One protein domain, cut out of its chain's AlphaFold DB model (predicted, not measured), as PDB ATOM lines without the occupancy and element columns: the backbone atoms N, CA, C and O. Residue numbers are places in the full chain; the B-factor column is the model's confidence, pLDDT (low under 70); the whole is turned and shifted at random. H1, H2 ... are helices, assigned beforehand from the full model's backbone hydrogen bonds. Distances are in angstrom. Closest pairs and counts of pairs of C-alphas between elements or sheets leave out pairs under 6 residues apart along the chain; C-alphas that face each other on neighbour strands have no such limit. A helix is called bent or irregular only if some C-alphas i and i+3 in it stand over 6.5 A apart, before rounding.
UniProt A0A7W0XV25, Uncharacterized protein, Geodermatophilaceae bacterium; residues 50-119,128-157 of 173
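AT A GLANCE: This is residues 50 to 119 and 128 to 157 of the 173 residues of an uncharacterized protein of Geodermatophilaceae bacterium (UniProt A0A7W0XV25). Three long helices lie side by side in a row, H1 then H2 then H3, with H2 in the middle and each helix running the opposite way to the one beside it. H1 and H2 make a helical hairpin, H3 packs on the other side of H2, and the first residues of H1, 50 to 55, stick out free at one end. The printed part has 100 residues with three named helices, H1, H2 and H3 along the chain, and no named strand; the class is all helix. The whole is loose, with a radius of gyration of the C-alphas of 16.3 A, and elongated, its C-alphas spanning 49 by 27 by 21 A.

IN THESE COORDINATES: The printed part begins with H1, residues 50 to 82, the longest helix with 33 residues, which measures 46.1 A from C-alpha 50 at (274.192, 259.842, 238.589) to C-alpha 82 at (282.256, 264.514, 283.707). After four residues comes H2, residues 87 to 114, 39.3 A long. H2 is irregular, with C-alphas 109 and 112 standing 7.2 A apart, and it has a kink of 31 degrees near residue 108. Beyond the cut comes H3, residues 131 to 156, 37.3 A long, ending with C-alpha 156 at (285.684, 285.872, 276.550).

HOW THE PARTS SIT: H1 and H2 form a helical hairpin and touch, with 19 pairs of C-alphas within 8 A. Their closest C-alphas are those of Leu 68 and Ala 101, 5.8 A apart. They run opposite ways at a shallow tilt of 29 degrees. H2 and H3 touch with 29 such pairs, and their closest C-alphas, those of Pro 95 and Met 146, are 5.1 A apart. They too run opposite ways, at a shallow tilt of 14 degrees. H1 and H3 are apart. In H3 every O i to N i+4 pair is within hydrogen-bond range; in H1 28 of 29 such pairs are, and in H2 20 of 24.

THE WHOLE: The two C-alphas farthest apart are those of Val 119 and Arg 157, at 50.2 A. The link from H1 to H2 is tight. The link from H2 to H3 runs across the cut, where residues 120 to 127 are not printed and C-alphas 119 and 128 are 9.7 A apart. The mean pLDDT of the printed part is 82.3, and the model's confidence is low, under 70, at residues 83 to 85, 116 to 119 and 128 to 129.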
ATOM      1  N   ILE A  50     275.089 259.025 237.763       79.25
ATOM      2  CA  ILE A  50     274.192 259.842 238.589       79.25
ATOM      3  C   ILE A  50     273.487 258.989 239.642       79.25
ATOM      4  O   ILE A  50     273.338 259.419 240.781       79.25
ATOM      5  N   LEU A  51     273.068 257.773 239.287       81.00
ATOM      6  CA  LEU A  51     272.296 256.920 240.185       81.00
ATOM      7  C   LEU A  51     273.144 256.381 241.363       81.00
ATOM      8  O   LEU A  51     272.757 256.628 242.505       81.00
ATOM      9  N   PRO A  52     274.313 255.737 241.155       81.25
ATOM     10  CA  PRO A  52     275.258 255.423 242.230       81.25
ATOM     11  C   PRO A  52     275.657 256.635 243.072       81.25
ATOM     12  O   PRO A  52     275.748 256.525 244.293       81.25
ATOM     13  N   TRP A  53     275.864 257.796 242.442       81.75
ATOM     14  CA  TRP A  53     276.201 259.025 243.154       81.75
ATOM     15  C   TRP A  53     275.054 259.502 244.058       81.75
ATOM     16  O   TRP A  53     275.283 259.779 245.234       81.75
ATOM     17  N   LEU A  54     273.814 259.524 243.563       85.44
ATOM     18  CA  LEU A  54     272.631 259.867 244.359       85.44
ATOM     19  C   LEU A  54     272.410 258.878 245.504       85.44
ATOM     20  O   LEU A  54     272.098 259.299 246.613       85.44
ATOM     21  N   VAL A  55     272.605 257.578 245.263       86.81
ATOM     22  CA  VAL A  55     272.530 256.549 246.310       86.81
ATOM     23  C   VAL A  55     273.604 256.787 247.367       86.81
ATOM     24  O   VAL A  55     273.301 256.748 248.556       86.81
ATOM     25  N   PHE A  56     274.839 257.086 246.958       82.12
ATOM     26  CA  PHE A  56     275.913 257.432 247.884       82.12
ATOM     27  C   PHE A  56     275.553 258.658 248.731       82.12
ATOM     28  O   PHE A  56     275.662 258.596 249.953       82.12
ATOM     29  N   VAL A  57     275.066 259.738 248.112       84.12
ATOM     30  CA  VAL A  57     274.632 260.951 248.822       84.12
ATOM     31  C   VAL A  57     273.477 260.649 249.777       84.12
ATOM     32  O   VAL A  57     273.522 261.065 250.929       84.12
ATOM     33  N   ALA A  58     272.470 259.890 249.344       87.00
ATOM     34  CA  ALA A  58     271.326 259.531 250.176       87.00
ATOM     35  C   ALA A  58     271.744 258.680 251.382       87.00
ATOM     36  O   ALA A  58     271.335 258.966 252.503       87.00
ATOM     37  N   VAL A  59     272.597 257.670 251.178       85.88
ATOM     38  CA  VAL A  59     273.146 256.849 252.265       85.88
ATOM     39  C   VAL A  59     273.988 257.700 253.206       85.88
ATOM     40  O   VAL A  59     273.861 257.550 254.416       85.88
ATOM     41  N   LEU A  60     274.811 258.606 252.671       82.31
ATOM     42  CA  LEU A  60     275.630 259.514 253.468       82.31
ATOM     43  C   LEU A  60     274.755 260.415 254.343       82.31
ATOM     44  O   LEU A  60     275.031 260.524 255.531       82.31
ATOM     45  N   VAL A  61     273.688 261.003 253.793       85.25
ATOM     46  CA  VAL A  61     272.718 261.810 254.547       85.25
ATOM     47  C   VAL A  61     272.000 260.942 255.579       85.25
ATOM     48  O   VAL A  61     272.009 261.241 256.758       85.25
ATOM     49  N   ILE A  62     271.441 259.798 255.220       86.81
ATOM     50  CA  ILE A  62     270.749 258.967 256.215       86.81
ATOM     51  C   ILE A  62     271.708 258.581 257.355       86.81
ATOM     52  O   ILE A  62     271.410 258.794 258.531       86.81
ATOM     53  N   ALA A  63     272.904 258.101 257.022       81.88
ATOM     54  CA  ALA A  63     273.910 257.743 258.010       81.88
ATOM     55  C   ALA A  63     274.402 258.950 258.828       81.88
ATOM     56  O   ALA A  63     274.697 258.775 260.009       81.88
ATOM     57  N   HIS A  64     274.442 260.166 258.267       76.62
ATOM     58  CA  HIS A  64     274.782 261.367 259.035       76.62
ATOM     59  C   HIS A  64     273.741 261.648 260.117       76.62
ATOM     60  O   HIS A  64     274.125 261.860 261.260       76.62
ATOM     61  N   ASP A  65     272.446 261.565 259.813       83.69
ATOM     62  CA  ASP A  65     271.384 261.890 260.773       83.69
ATOM     63  C   ASP A  65     271.334 260.859 261.899       83.69
ATOM     64  O   ASP A  65     271.291 261.203 263.087       83.69
ATOM     65  N   PHE A  66     271.440 259.582 261.525       83.88
ATOM     66  CA  PHE A  66     271.489 258.472 262.471       83.88
ATOM     67  C   PHE A  66     272.767 258.431 263.301       83.88
ATOM     68  O   PHE A  66     272.776 257.757 264.324       83.88
ATOM     69  N   LEU A  67     273.832 259.131 262.910       78.31
ATOM     70  CA  LEU A  67     275.073 259.195 263.677       78.31
ATOM     71  C   LEU A  67     275.148 260.475 264.512       78.31
ATOM     72  O   LEU A  67     275.445 260.419 265.704       78.31
ATOM     73  N   LEU A  68     274.823 261.625 263.924       77.38
ATOM     74  CA  LEU A  68     274.906 262.934 264.564       77.38
ATOM     75  C   LEU A  68     273.976 263.046 265.765       77.38
ATOM     76  O   LEU A  68     274.412 263.525 266.814       77.38
ATOM     77  N   ALA A  69     272.728 262.592 265.644       79.38
ATOM     78  CA  ALA A  69     271.768 262.655 266.739       79.38
ATOM     79  C   ALA A  69     272.233 261.852 267.975       79.38
ATOM     80  O   ALA A  69     272.402 262.461 269.039       79.38
ATOM     81  N   PRO A  70     272.523 260.537 267.892       80.44
ATOM     82  CA  PRO A  70     272.957 259.777 269.062       80.44
ATOM     83  C   PRO A  70     274.326 260.213 269.577       80.44
ATOM     84  O   PRO A  70     274.507 260.308 270.789       80.44
ATOM     85  N   VAL A  71     275.276 260.546 268.698       80.38
ATOM     86  CA  VAL A  71     276.588 261.050 269.122       80.38
ATOM     87  C   VAL A  71     276.439 262.352 269.905       80.38
ATOM     88  O   VAL A  71     277.043 262.501 270.964       80.38
ATOM     89  N   SER A  72     275.591 263.275 269.446       77.12
ATOM     90  CA  SER A  72     275.342 264.540 270.147       77.12
ATOM     91  C   SER A  72     274.740 264.320 271.533       77.12
ATOM     92  O   SER A  72     275.134 265.001 272.487       77.12
ATOM     93  N   VAL A  73     273.827 263.349 271.660       81.56
ATOM     94  CA  VAL A  73     273.229 262.952 272.942       81.56
ATOM     95  C   VAL A  73     274.280 262.343 273.866       81.56
ATOM     96  O   VAL A  73     274.411 262.788 275.005       81.56
ATOM     97  N   VAL A  74     275.073 261.381 273.383       83.25
ATOM     98  CA  VAL A  74     276.117 260.709 274.173       83.25
ATOM     99  C   VAL A  74     277.182 261.700 274.625       83.25
ATOM    100  O   VAL A  74     277.517 261.729 275.804       83.25
ATOM    101  N   VAL A  75     277.679 262.556 273.729       79.06
ATOM    102  CA  VAL A  75     278.676 263.588 274.048       79.06
ATOM    103  C   VAL A  75     278.100 264.601 275.035       79.06
ATOM    104  O   VAL A  75     278.749 264.932 276.027       79.06
ATOM    105  N   GLY A  76     276.863 265.060 274.820       76.75
ATOM    106  CA  GLY A  76     276.171 265.957 275.745       76.75
ATOM    107  C   GLY A  76     276.027 265.353 277.144       76.75
ATOM    108  O   GLY A  76     276.324 266.023 278.140       76.75
ATOM    109  N   TRP A  77     275.642 264.077 277.217       83.06
ATOM    110  CA  TRP A  77     275.545 263.304 278.453       83.06
ATOM    111  C   TRP A  77     276.910 263.122 279.129       83.06
ATOM    112  O   TRP A  77     277.038 263.400 280.322       83.06
ATOM    113  N   LEU A  78     277.948 262.740 278.377       80.38
ATOM    114  CA  LEU A  78     279.303 262.546 278.901       80.38
ATOM    115  C   LEU A  78     279.836 263.843 279.507       80.38
ATOM    116  O   LEU A  78     280.352 263.841 280.623       80.38
ATOM    117  N   ILE A  79     279.667 264.966 278.807       73.62
ATOM    118  CA  ILE A  79     280.104 266.280 279.284       73.62
ATOM    119  C   ILE A  79     279.325 266.688 280.536       73.62
ATOM    120  O   ILE A  79     279.919 267.192 281.489       73.62
ATOM    121  N   ALA A  80     278.008 266.454 280.561       74.62
ATOM    122  CA  ALA A  80     277.182 266.723 281.735       74.62
ATOM    123  C   ALA A  80     277.618 265.891 282.951       74.62
ATOM    124  O   ALA A  80     277.600 266.400 284.070       74.62
ATOM    125  N   ARG A  81     278.045 264.642 282.732       80.38
ATOM    126  CA  ARG A  81     278.478 263.731 283.795       80.38
ATOM    127  C   ARG A  81     279.912 263.975 284.273       80.38
ATOM    128  O   ARG A  81     280.189 263.723 285.439       80.38
ATOM    129  N   THR A  82     280.810 264.448 283.408       77.12
ATOM    130  CA  THR A  82     282.256 264.514 283.707       77.12
ATOM    131  C   THR A  82     282.768 265.901 284.096       77.12
ATOM    132  O   THR A  82     283.635 265.989 284.956       77.12
ATOM    133  N   ILE A  83     282.257 266.990 283.503       68.31
ATOM    134  CA  ILE A  83     282.912 268.316 283.604       68.31
ATOM    135  C   ILE A  83     282.219 269.253 284.624       68.31
ATOM    136  O   ILE A  83     282.743 270.317 284.956       68.31
ATOM    137  N   GLY A  84     281.073 268.865 285.197       64.88
ATOM    138  CA  GLY A  84     280.331 269.679 286.175       64.88
ATOM    139  C   GLY A  84     279.791 271.004 285.602       64.88
ATOM    140  O   GLY A  84     280.063 271.377 284.466       64.88
ATOM    141  N   GLY A  85     278.995 271.759 286.367       67.06
ATOM    142  CA  GLY A  85     278.314 272.989 285.903       67.06
ATOM    143  C   GLY A  85     279.202 274.236 285.727       67.06
ATOM    144  O   GLY A  85     278.696 275.357 285.723       67.06
ATOM    145  N   GLY A  86     280.523 274.072 285.640       73.00
ATOM    146  CA  GLY A  86     281.484 275.173 285.656       73.00
ATOM    147  C   GLY A  86     281.605 275.945 284.336       73.00
ATOM    148  O   GLY A  86     281.155 275.527 283.266       73.00
ATOM    149  N   ARG A  87     282.313 277.080 284.393       73.06
ATOM    150  CA  ARG A  87     282.632 277.918 283.222       73.06
ATOM    151  C   ARG A  87     283.369 277.135 282.128       73.06
ATOM    152  O   ARG A  87     283.091 277.342 280.949       73.06
ATOM    153  N   LEU A  88     284.239 276.202 282.514       76.00
ATOM    154  CA  LEU A  88     284.960 275.332 281.586       76.00
ATOM    155  C   LEU A  88     284.013 274.401 280.811       76.00
ATOM    156  O   LEU A  88     284.057 274.378 279.584       76.00
ATOM    157  N   ALA A  89     283.082 273.725 281.492       75.44
ATOM    158  CA  ALA A  89     282.103 272.851 280.840       75.44
ATOM    159  C   ALA A  89     281.253 273.604 279.812       75.44
ATOM    160  O   ALA A  89     281.019 273.132 278.703       75.44
ATOM    161  N   SER A  90     280.838 274.825 280.151       77.12
ATOM    162  CA  SER A  90     280.051 275.659 279.244       77.12
ATOM    163  C   SER A  90     280.821 276.148 278.010       77.12
ATOM    164  O   SER A  90     280.201 276.403 276.980       77.12
ATOM    165  N   ALA A  91     282.147 276.277 278.103       83.50
ATOM    166  CA  ALA A  91     283.004 276.636 276.975       83.50
ATOM    167  C   ALA A  91     283.326 275.423 276.086       83.50
ATOM    168  O   ALA A  91     283.520 275.594 274.889       83.50
ATOM    169  N   LEU A  92     283.340 274.211 276.653       84.25
ATOM    170  CA  LEU A  92     283.686 272.975 275.945       84.25
ATOM    171  C   LEU A  92     282.504 272.297 275.243       84.25
ATOM    172  O   LEU A  92     282.717 271.603 274.255       84.25
ATOM    173  N   ARG A  93     281.264 272.500 275.710       81.19
ATOM    174  CA  ARG A  93     280.070 271.808 275.182       81.19
ATOM    175  C   ARG A  93     279.900 271.920 273.667       81.19
ATOM    176  O   ARG A  93     279.865 270.897 272.991       81.19
ATOM    177  N   ALA A  94     279.807 273.144 273.151       85.38
ATOM    178  CA  ALA A  94     279.568 273.362 271.727       85.38
ATOM    179  C   ALA A  94     280.765 272.930 270.850       85.38
ATOM    180  O   ALA A  94     280.535 272.172 269.909       85.38
ATOM    181  N   PRO A  95     282.027 273.291 271.170       89.38
ATOM    182  CA  PRO A  95     283.178 272.819 270.400       89.38
ATOM    183  C   PRO A  95     283.330 271.296 270.389       89.38
ATOM    184  O   PRO A  95     283.676 270.738 269.358       89.38
ATOM    185  N   LEU A  96     283.045 270.602 271.499       87.38
ATOM    186  CA  LEU A  96     283.095 269.137 271.536       87.38
ATOM    187  C   LEU A  96     282.008 268.515 270.661       87.38
ATOM    188  O   LEU A  96     282.306 267.622 269.876       87.38
ATOM    189  N   GLN A  97     280.764 268.987 270.760       85.31
ATOM    190  CA  GLN A  97     279.668 268.465 269.937       85.31
ATOM    191  C   GLN A  97     279.941 268.668 268.444       85.31
ATOM    192  O   GLN A  97     279.844 267.719 267.671       85.31
ATOM    193  N   VAL A  98     280.354 269.876 268.051       88.38
ATOM    194  CA  VAL A  98     280.707 270.198 266.660       88.38
ATOM    195  C   VAL A  98     281.961 269.444 266.209       88.38
ATOM    196  O   VAL A  98     282.021 268.965 265.078       88.38
ATOM    197  N   GLY A  99     282.937 269.279 267.102       90.06
ATOM    198  CA  GLY A  99     284.151 268.497 266.888       90.06
ATOM    199  C   GLY A  99     283.843 267.057 266.505       90.06
ATOM    200  O   GLY A  99     284.205 266.620 265.413       90.06
ATOM    201  N   VAL A 100     283.112 266.346 267.369       88.56
ATOM    202  CA  VAL A 100     282.754 264.944 267.129       88.56
ATOM    203  C   VAL A 100     281.837 264.811 265.910       88.56
ATOM    204  O   VAL A 100     282.072 263.936 265.080       88.56
ATOM    205  N   ALA A 101     280.848 265.697 265.756       86.00
ATOM    206  CA  ALA A 101     279.963 265.719 264.593       86.00
ATOM    207  C   ALA A 101     280.735 265.854 263.269       86.00
ATOM    208  O   ALA A 101     280.553 265.050 262.356       86.00
ATOM    209  N   GLY A 102     281.638 266.834 263.176       88.56
ATOM    210  CA  GLY A 102     282.454 267.059 261.981       88.56
ATOM    211  C   GLY A 102     283.386 265.884 261.682       88.56
ATOM    212  O   GLY A 102     283.431 265.408 260.550       88.56
ATOM    213  N   SER A 103     284.067 265.346 262.700       88.62
ATOM    214  CA  SER A 103     284.913 264.156 262.540       88.62
ATOM    215  C   SER A 103     284.124 262.939 262.054       88.62
ATOM    216  O   SER A 103     284.606 262.215 261.186       88.62
ATOM    217  N   ALA A 104     282.910 262.727 262.567       85.62
ATOM    218  CA  ALA A 104     282.040 261.642 262.132       85.62
ATOM    219  C   ALA A 104     281.702 261.750 260.636       85.62
ATOM    220  O   ALA A 104     281.796 260.759 259.915       85.62
ATOM    221  N   VAL A 105     281.400 262.961 260.151       86.31
ATOM    222  CA  VAL A 105     281.150 263.223 258.724       86.31
ATOM    223  C   VAL A 105     282.399 262.967 257.880       86.31
ATOM    224  O   VAL A 105     282.304 262.302 256.851       86.31
ATOM    225  N   PHE A 106     283.577 263.437 258.307       88.38
ATOM    226  CA  PHE A 106     284.826 263.210 257.566       88.38
ATOM    227  C   PHE A 106     285.168 261.727 257.449       88.38
ATOM    228  O   PHE A 106     285.543 261.266 256.371       88.38
ATOM    229  N   VAL A 107     285.005 260.974 258.538       87.00
ATOM    230  CA  VAL A 107     285.229 259.527 258.544       87.00
ATOM    231  C   VAL A 107     284.218 258.833 257.645       87.00
ATOM    232  O   VAL A 107     284.623 258.043 256.804       87.00
ATOM    233  N   LEU A 108     282.929 259.150 257.763       84.94
ATOM    234  CA  LEU A 108     281.878 258.512 256.972       84.94
ATOM    235  C   LEU A 108     282.044 258.778 255.466       84.94
ATOM    236  O   LEU A 108     281.904 257.861 254.660       84.94
ATOM    237  N   ALA A 109     282.400 260.010 255.092       82.56
ATOM    238  CA  ALA A 109     282.664 260.387 253.706       82.56
ATOM    239  C   ALA A 109     283.967 259.770 253.161       82.56
ATOM    240  O   ALA A 109     284.034 259.413 251.985       82.56
ATOM    241  N   GLY A 110     284.999 259.637 254.002       81.44
ATOM    242  CA  GLY A 110     286.296 259.061 253.637       81.44
ATOM    243  C   GLY A 110     286.341 257.528 253.651       81.44
ATOM    244  O   GLY A 110     287.158 256.940 252.942       81.44
ATOM    245  N   LEU A 111     285.449 256.882 254.410       82.31
ATOM    246  CA  LEU A 111     285.399 255.434 254.626       82.31
ATOM    247  C   LEU A 111     285.451 254.593 253.338       82.31
ATOM    248  O   LEU A 111     286.263 253.670 253.286       82.31
ATOM    249  N   PRO A 112     284.627 254.847 252.296       76.00
ATOM    250  CA  PRO A 112     284.664 254.029 251.082       76.00
ATOM    251  C   PRO A 112     286.047 254.051 250.419       76.00
ATOM    252  O   PRO A 112     286.529 253.010 249.978       76.00
ATOM    253  N   TYR A 113     286.718 255.201 250.428       75.06
ATOM    254  CA  TYR A 113     288.043 255.356 249.837       75.06
ATOM    255  C   TYR A 113     289.130 254.683 250.680       75.06
ATOM    256  O   TYR A 113     290.055 254.096 250.124       75.06
ATOM    257  N   SER A 114     289.008 254.696 252.013       74.25
ATOM    258  CA  SER A 114     289.970 254.025 252.894       74.25
ATOM    259  C   SER A 114     289.861 252.497 252.866       74.25
ATOM    260  O   SER A 114     290.845 251.822 253.143       74.25
ATOM    261  N   VAL A 115     288.692 251.937 252.524       76.50
ATOM    262  CA  VAL A 115     288.504 250.479 252.346       76.50
ATOM    263  C   VAL A 115     288.719 250.011 250.901       76.50
ATOM    264  O   VAL A 115     288.443 248.858 250.583       76.50
ATOM    265  N   GLY A 116     289.190 250.893 250.012       66.25
ATOM    266  CA  GLY A 116     289.507 250.554 248.622       66.25
ATOM    267  C   GLY A 116     288.295 250.395 247.696       66.25
ATOM    268  O   GLY A 116     288.441 249.889 246.584       66.25
ATOM    269  N   ARG A 117     287.090 250.837 248.096       60.84
ATOM    270  CA  ARG A 117     285.954 250.905 247.161       60.84
ATOM    271  C   ARG A 117     286.244 251.963 246.095       60.84
ATOM    272  O   ARG A 117     286.508 253.115 246.424       60.84
ATOM    273  N   GLY A 118     286.154 251.567 244.825       59.94
ATOM    274  CA  GLY A 118     286.484 252.416 243.672       59.94
ATOM    275  C   GLY A 118     287.882 252.175 243.092       59.94
ATOM    276  O   GLY A 118     288.238 252.803 242.099       59.94
ATOM    277  N   VAL A 119     288.661 251.249 243.665       57.12
ATOM    278  CA  VAL A 119     289.896 250.747 243.049       57.12
ATOM    279  C   VAL A 119     289.521 249.739 241.960       57.12
ATOM    280  O   VAL A 119     289.142 248.607 242.259       57.12
ATOM    281  N   PRO A 128     295.533 257.047 244.618       61.62
ATOM    282  CA  PRO A 128     296.992 257.073 244.774       61.62
ATOM    283  C   PRO A 128     297.442 257.555 246.160       61.62
ATOM    284  O   PRO A 128     298.633 257.671 246.436       61.62
ATOM    285  N   PHE A 129     296.491 257.896 247.027       66.50
ATOM    286  CA  PHE A 129     296.749 258.533 248.303       66.50
ATOM    287  C   PHE A 129     296.243 257.669 249.444       66.50
ATOM    288  O   PHE A 129     295.148 257.116 249.371       66.50
ATOM    289  N   ASP A 130     297.011 257.641 250.529       77.12
ATOM    290  CA  ASP A 130     296.559 257.105 251.805       77.12
ATOM    291  C   ASP A 130     295.422 257.989 252.350       77.12
ATOM    292  O   ASP A 130     295.630 259.007 253.022       77.12
ATOM    293  N   TYR A 131     294.191 257.637 251.976       77.19
ATOM    294  CA  TYR A 131     292.986 258.346 252.390       77.19
ATOM    295  C   TYR A 131     292.789 258.280 253.905       77.19
ATOM    296  O   TYR A 131     292.306 259.251 254.483       77.19
ATOM    297  N   ALA A 132     293.209 257.192 254.558       80.94
ATOM    298  CA  ALA A 132     293.121 257.071 256.008       80.94
ATOM    299  C   ALA A 132     294.021 258.111 256.691       80.94
ATOM    300  O   ALA A 132     293.552 258.860 257.553       80.94
ATOM    301  N   ALA A 133     295.272 258.245 256.239       84.50
ATOM    302  CA  ALA A 133     296.186 259.273 256.733       84.50
ATOM    303  C   ALA A 133     295.640 260.690 256.489       84.50
ATOM    304  O   ALA A 133     295.687 261.541 257.377       84.50
ATOM    305  N   ARG A 134     295.060 260.956 255.313       87.75
ATOM    306  CA  ARG A 134     294.491 262.277 254.991       87.75
ATOM    307  C   ARG A 134     293.271 262.626 255.837       87.75
ATOM    308  O   ARG A 134     293.180 263.756 256.316       87.75
ATOM    309  N   VAL A 135     292.365 261.675 256.056       86.50
ATOM    310  CA  VAL A 135     291.213 261.858 256.954       86.50
ATOM    311  C   VAL A 135     291.693 262.098 258.387       86.50
ATOM    312  O   VAL A 135     291.164 262.978 259.063       86.50
ATOM    313  N   ALA A 136     292.739 261.397 258.837       88.62
ATOM    314  CA  ALA A 136     293.326 261.622 260.156       88.62
ATOM    315  C   ALA A 136     293.912 263.038 260.300       88.62
ATOM    316  O   ALA A 136     293.623 263.717 261.287       88.62
ATOM    317  N   VAL A 137     294.668 263.523 259.306       92.56
ATOM    318  CA  VAL A 137     295.186 264.904 259.298       92.56
ATOM    319  C   VAL A 137     294.044 265.921 259.295       92.56
ATOM    320  O   VAL A 137     294.083 266.883 260.062       92.56
ATOM    321  N   LEU A 138     293.002 265.704 258.488       91.69
ATOM    322  CA  LEU A 138     291.830 266.581 258.452       91.69
ATOM    323  C   LEU A 138     291.140 266.653 259.822       91.69
ATOM    324  O   LEU A 138     290.851 267.746 260.311       91.69
ATOM    325  N   CYS A 139     290.938 265.507 260.476       91.81
ATOM    326  CA  CYS A 139     290.419 265.449 261.839       91.81
ATOM    327  C   CYS A 139     291.327 266.192 262.829       91.81
ATOM    328  O   CYS A 139     290.821 266.925 263.674       91.81
ATOM    329  N   ALA A 140     292.651 266.059 262.719       92.69
ATOM    330  CA  ALA A 140     293.587 266.759 263.598       92.69
ATOM    331  C   ALA A 140     293.483 268.289 263.456       92.69
ATOM    332  O   ALA A 140     293.371 268.997 264.457       92.69
ATOM    333  N   VAL A 141     293.444 268.800 262.222       95.56
ATOM    334  CA  VAL A 141     293.264 270.236 261.943       95.56
ATOM    335  C   VAL A 141     291.910 270.730 262.457       95.56
ATOM    336  O   VAL A 141     291.822 271.794 263.071       95.56
ATOM    337  N   TRP A 142     290.853 269.940 262.264       95.31
ATOM    338  CA  TRP A 142     289.518 270.249 262.770       95.31
ATOM    339  C   TRP A 142     289.486 270.371 264.296       95.31
ATOM    340  O   TRP A 142     288.982 271.357 264.835       95.31
ATOM    341  N   TRP A 143     290.092 269.417 265.005       94.81
ATOM    342  CA  TRP A 143     290.190 269.459 266.462       94.81
ATOM    343  C   TRP A 143     291.045 270.621 266.965       94.81
ATOM    344  O   TRP A 143     290.701 271.218 267.987       94.81
ATOM    345  N   ALA A 144     292.092 271.013 266.234       93.81
ATOM    346  CA  ALA A 144     292.846 272.226 266.546       93.81
ATOM    347  C   ALA A 144     291.952 273.479 266.478       93.81
ATOM    348  O   ALA A 144     291.985 274.309 267.388       93.81
ATOM    349  N   ALA A 145     291.083 273.589 265.468       94.44
ATOM    350  CA  ALA A 145     290.117 274.685 265.378       94.44
ATOM    351  C   ALA A 145     289.092 274.662 266.531       94.44
ATOM    352  O   ALA A 145     288.807 275.706 267.123       94.44
ATOM    353  N   MET A 146     288.582 273.482 266.906       95.06
ATOM    354  CA  MET A 146     287.668 273.336 268.049       95.06
ATOM    355  C   MET A 146     288.333 273.721 269.374       95.06
ATOM    356  O   MET A 146     287.708 274.367 270.218       95.06
ATOM    357  N   LEU A 147     289.611 273.379 269.549       91.94
ATOM    358  CA  LEU A 147     290.394 273.775 270.714       91.94
ATOM    359  C   LEU A 147     290.535 275.300 270.793       91.94
ATOM    360  O   LEU A 147     290.279 275.884 271.847       91.94
ATOM    361  N   VAL A 148     290.866 275.959 269.678       94.25
ATOM    362  CA  VAL A 148     290.930 277.429 269.608       94.25
ATOM    363  C   VAL A 148     289.575 278.045 269.959       94.25
ATOM    364  O   VAL A 148     289.513 278.975 270.764       94.25
ATOM    365  N   TRP A 149     288.476 277.506 269.424       92.88
ATOM    366  CA  TRP A 149     287.130 277.978 269.750       92.88
ATOM    367  C   TRP A 149     286.818 277.838 271.247       92.88
ATOM    368  O   TRP A 149     286.363 278.802 271.871       92.88
ATOM    369  N   ALA A 150     287.123 276.686 271.849       89.62
ATOM    370  CA  ALA A 150     286.942 276.463 273.280       89.62
ATOM    371  C   ALA A 150     287.754 277.457 274.128       89.62
ATOM    372  O   ALA A 150     287.214 278.039 275.072       89.62
ATOM    373  N   ILE A 151     289.018 277.705 273.767       91.25
ATOM    374  CA  ILE A 151     289.896 278.670 274.448       91.25
ATOM    375  C   ILE A 151     289.309 280.080 274.357       91.25
ATOM    376  O   ILE A 151     289.130 280.744 275.378       91.25
ATOM    377  N   VAL A 152     288.938 280.535 273.159       91.25
ATOM    378  CA  VAL A 152     288.353 281.869 272.958       91.25
ATOM    379  C   VAL A 152     287.045 282.016 273.742       91.25
ATOM    380  O   VAL A 152     286.832 283.034 274.404       91.25
ATOM    381  N   GLY A 153     286.183 280.996 273.727       87.69
ATOM    382  CA  GLY A 153     284.936 280.976 274.494       87.69
ATOM    383  C   GLY A 153     285.163 281.005 276.008       87.69
ATOM    384  O   GLY A 153     284.433 281.684 276.735       87.69
ATOM    385  N   TYR A 154     286.202 280.320 276.489       87.06
ATOM    386  CA  TYR A 154     286.596 280.345 277.893       87.06
ATOM    387  C   TYR A 154     287.117 281.723 278.314       87.06
ATOM    388  O   TYR A 154     286.688 282.240 279.351       87.06
ATOM    389  N   LEU A 155     287.981 282.343 277.504       89.81
ATOM    390  CA  LEU A 155     288.596 283.643 277.786       89.81
ATOM    391  C   LEU A 155     287.587 284.798 277.723       89.81
ATOM    392  O   LEU A 155     287.618 285.680 278.577       89.81
ATOM    393  N   ARG A 156     286.645 284.775 276.770       86.00
ATOM    394  CA  ARG A 156     285.684 285.872 276.550       86.00
ATOM    395  C   ARG A 156     284.510 285.920 277.531       86.00
ATOM    396  O   ARG A 156     283.799 286.920 277.560       86.00
ATOM    397  N   ARG A 157     284.260 284.876 278.330       77.12
ATOM    398  CA  ARG A 157     283.135 284.894 279.285       77.12
ATOM    399  C   ARG A 157     283.406 285.883 280.438       77.12
ATOM    400  O   ARG A 157     284.451 285.804 281.078       77.12
TER     401      ARG A 157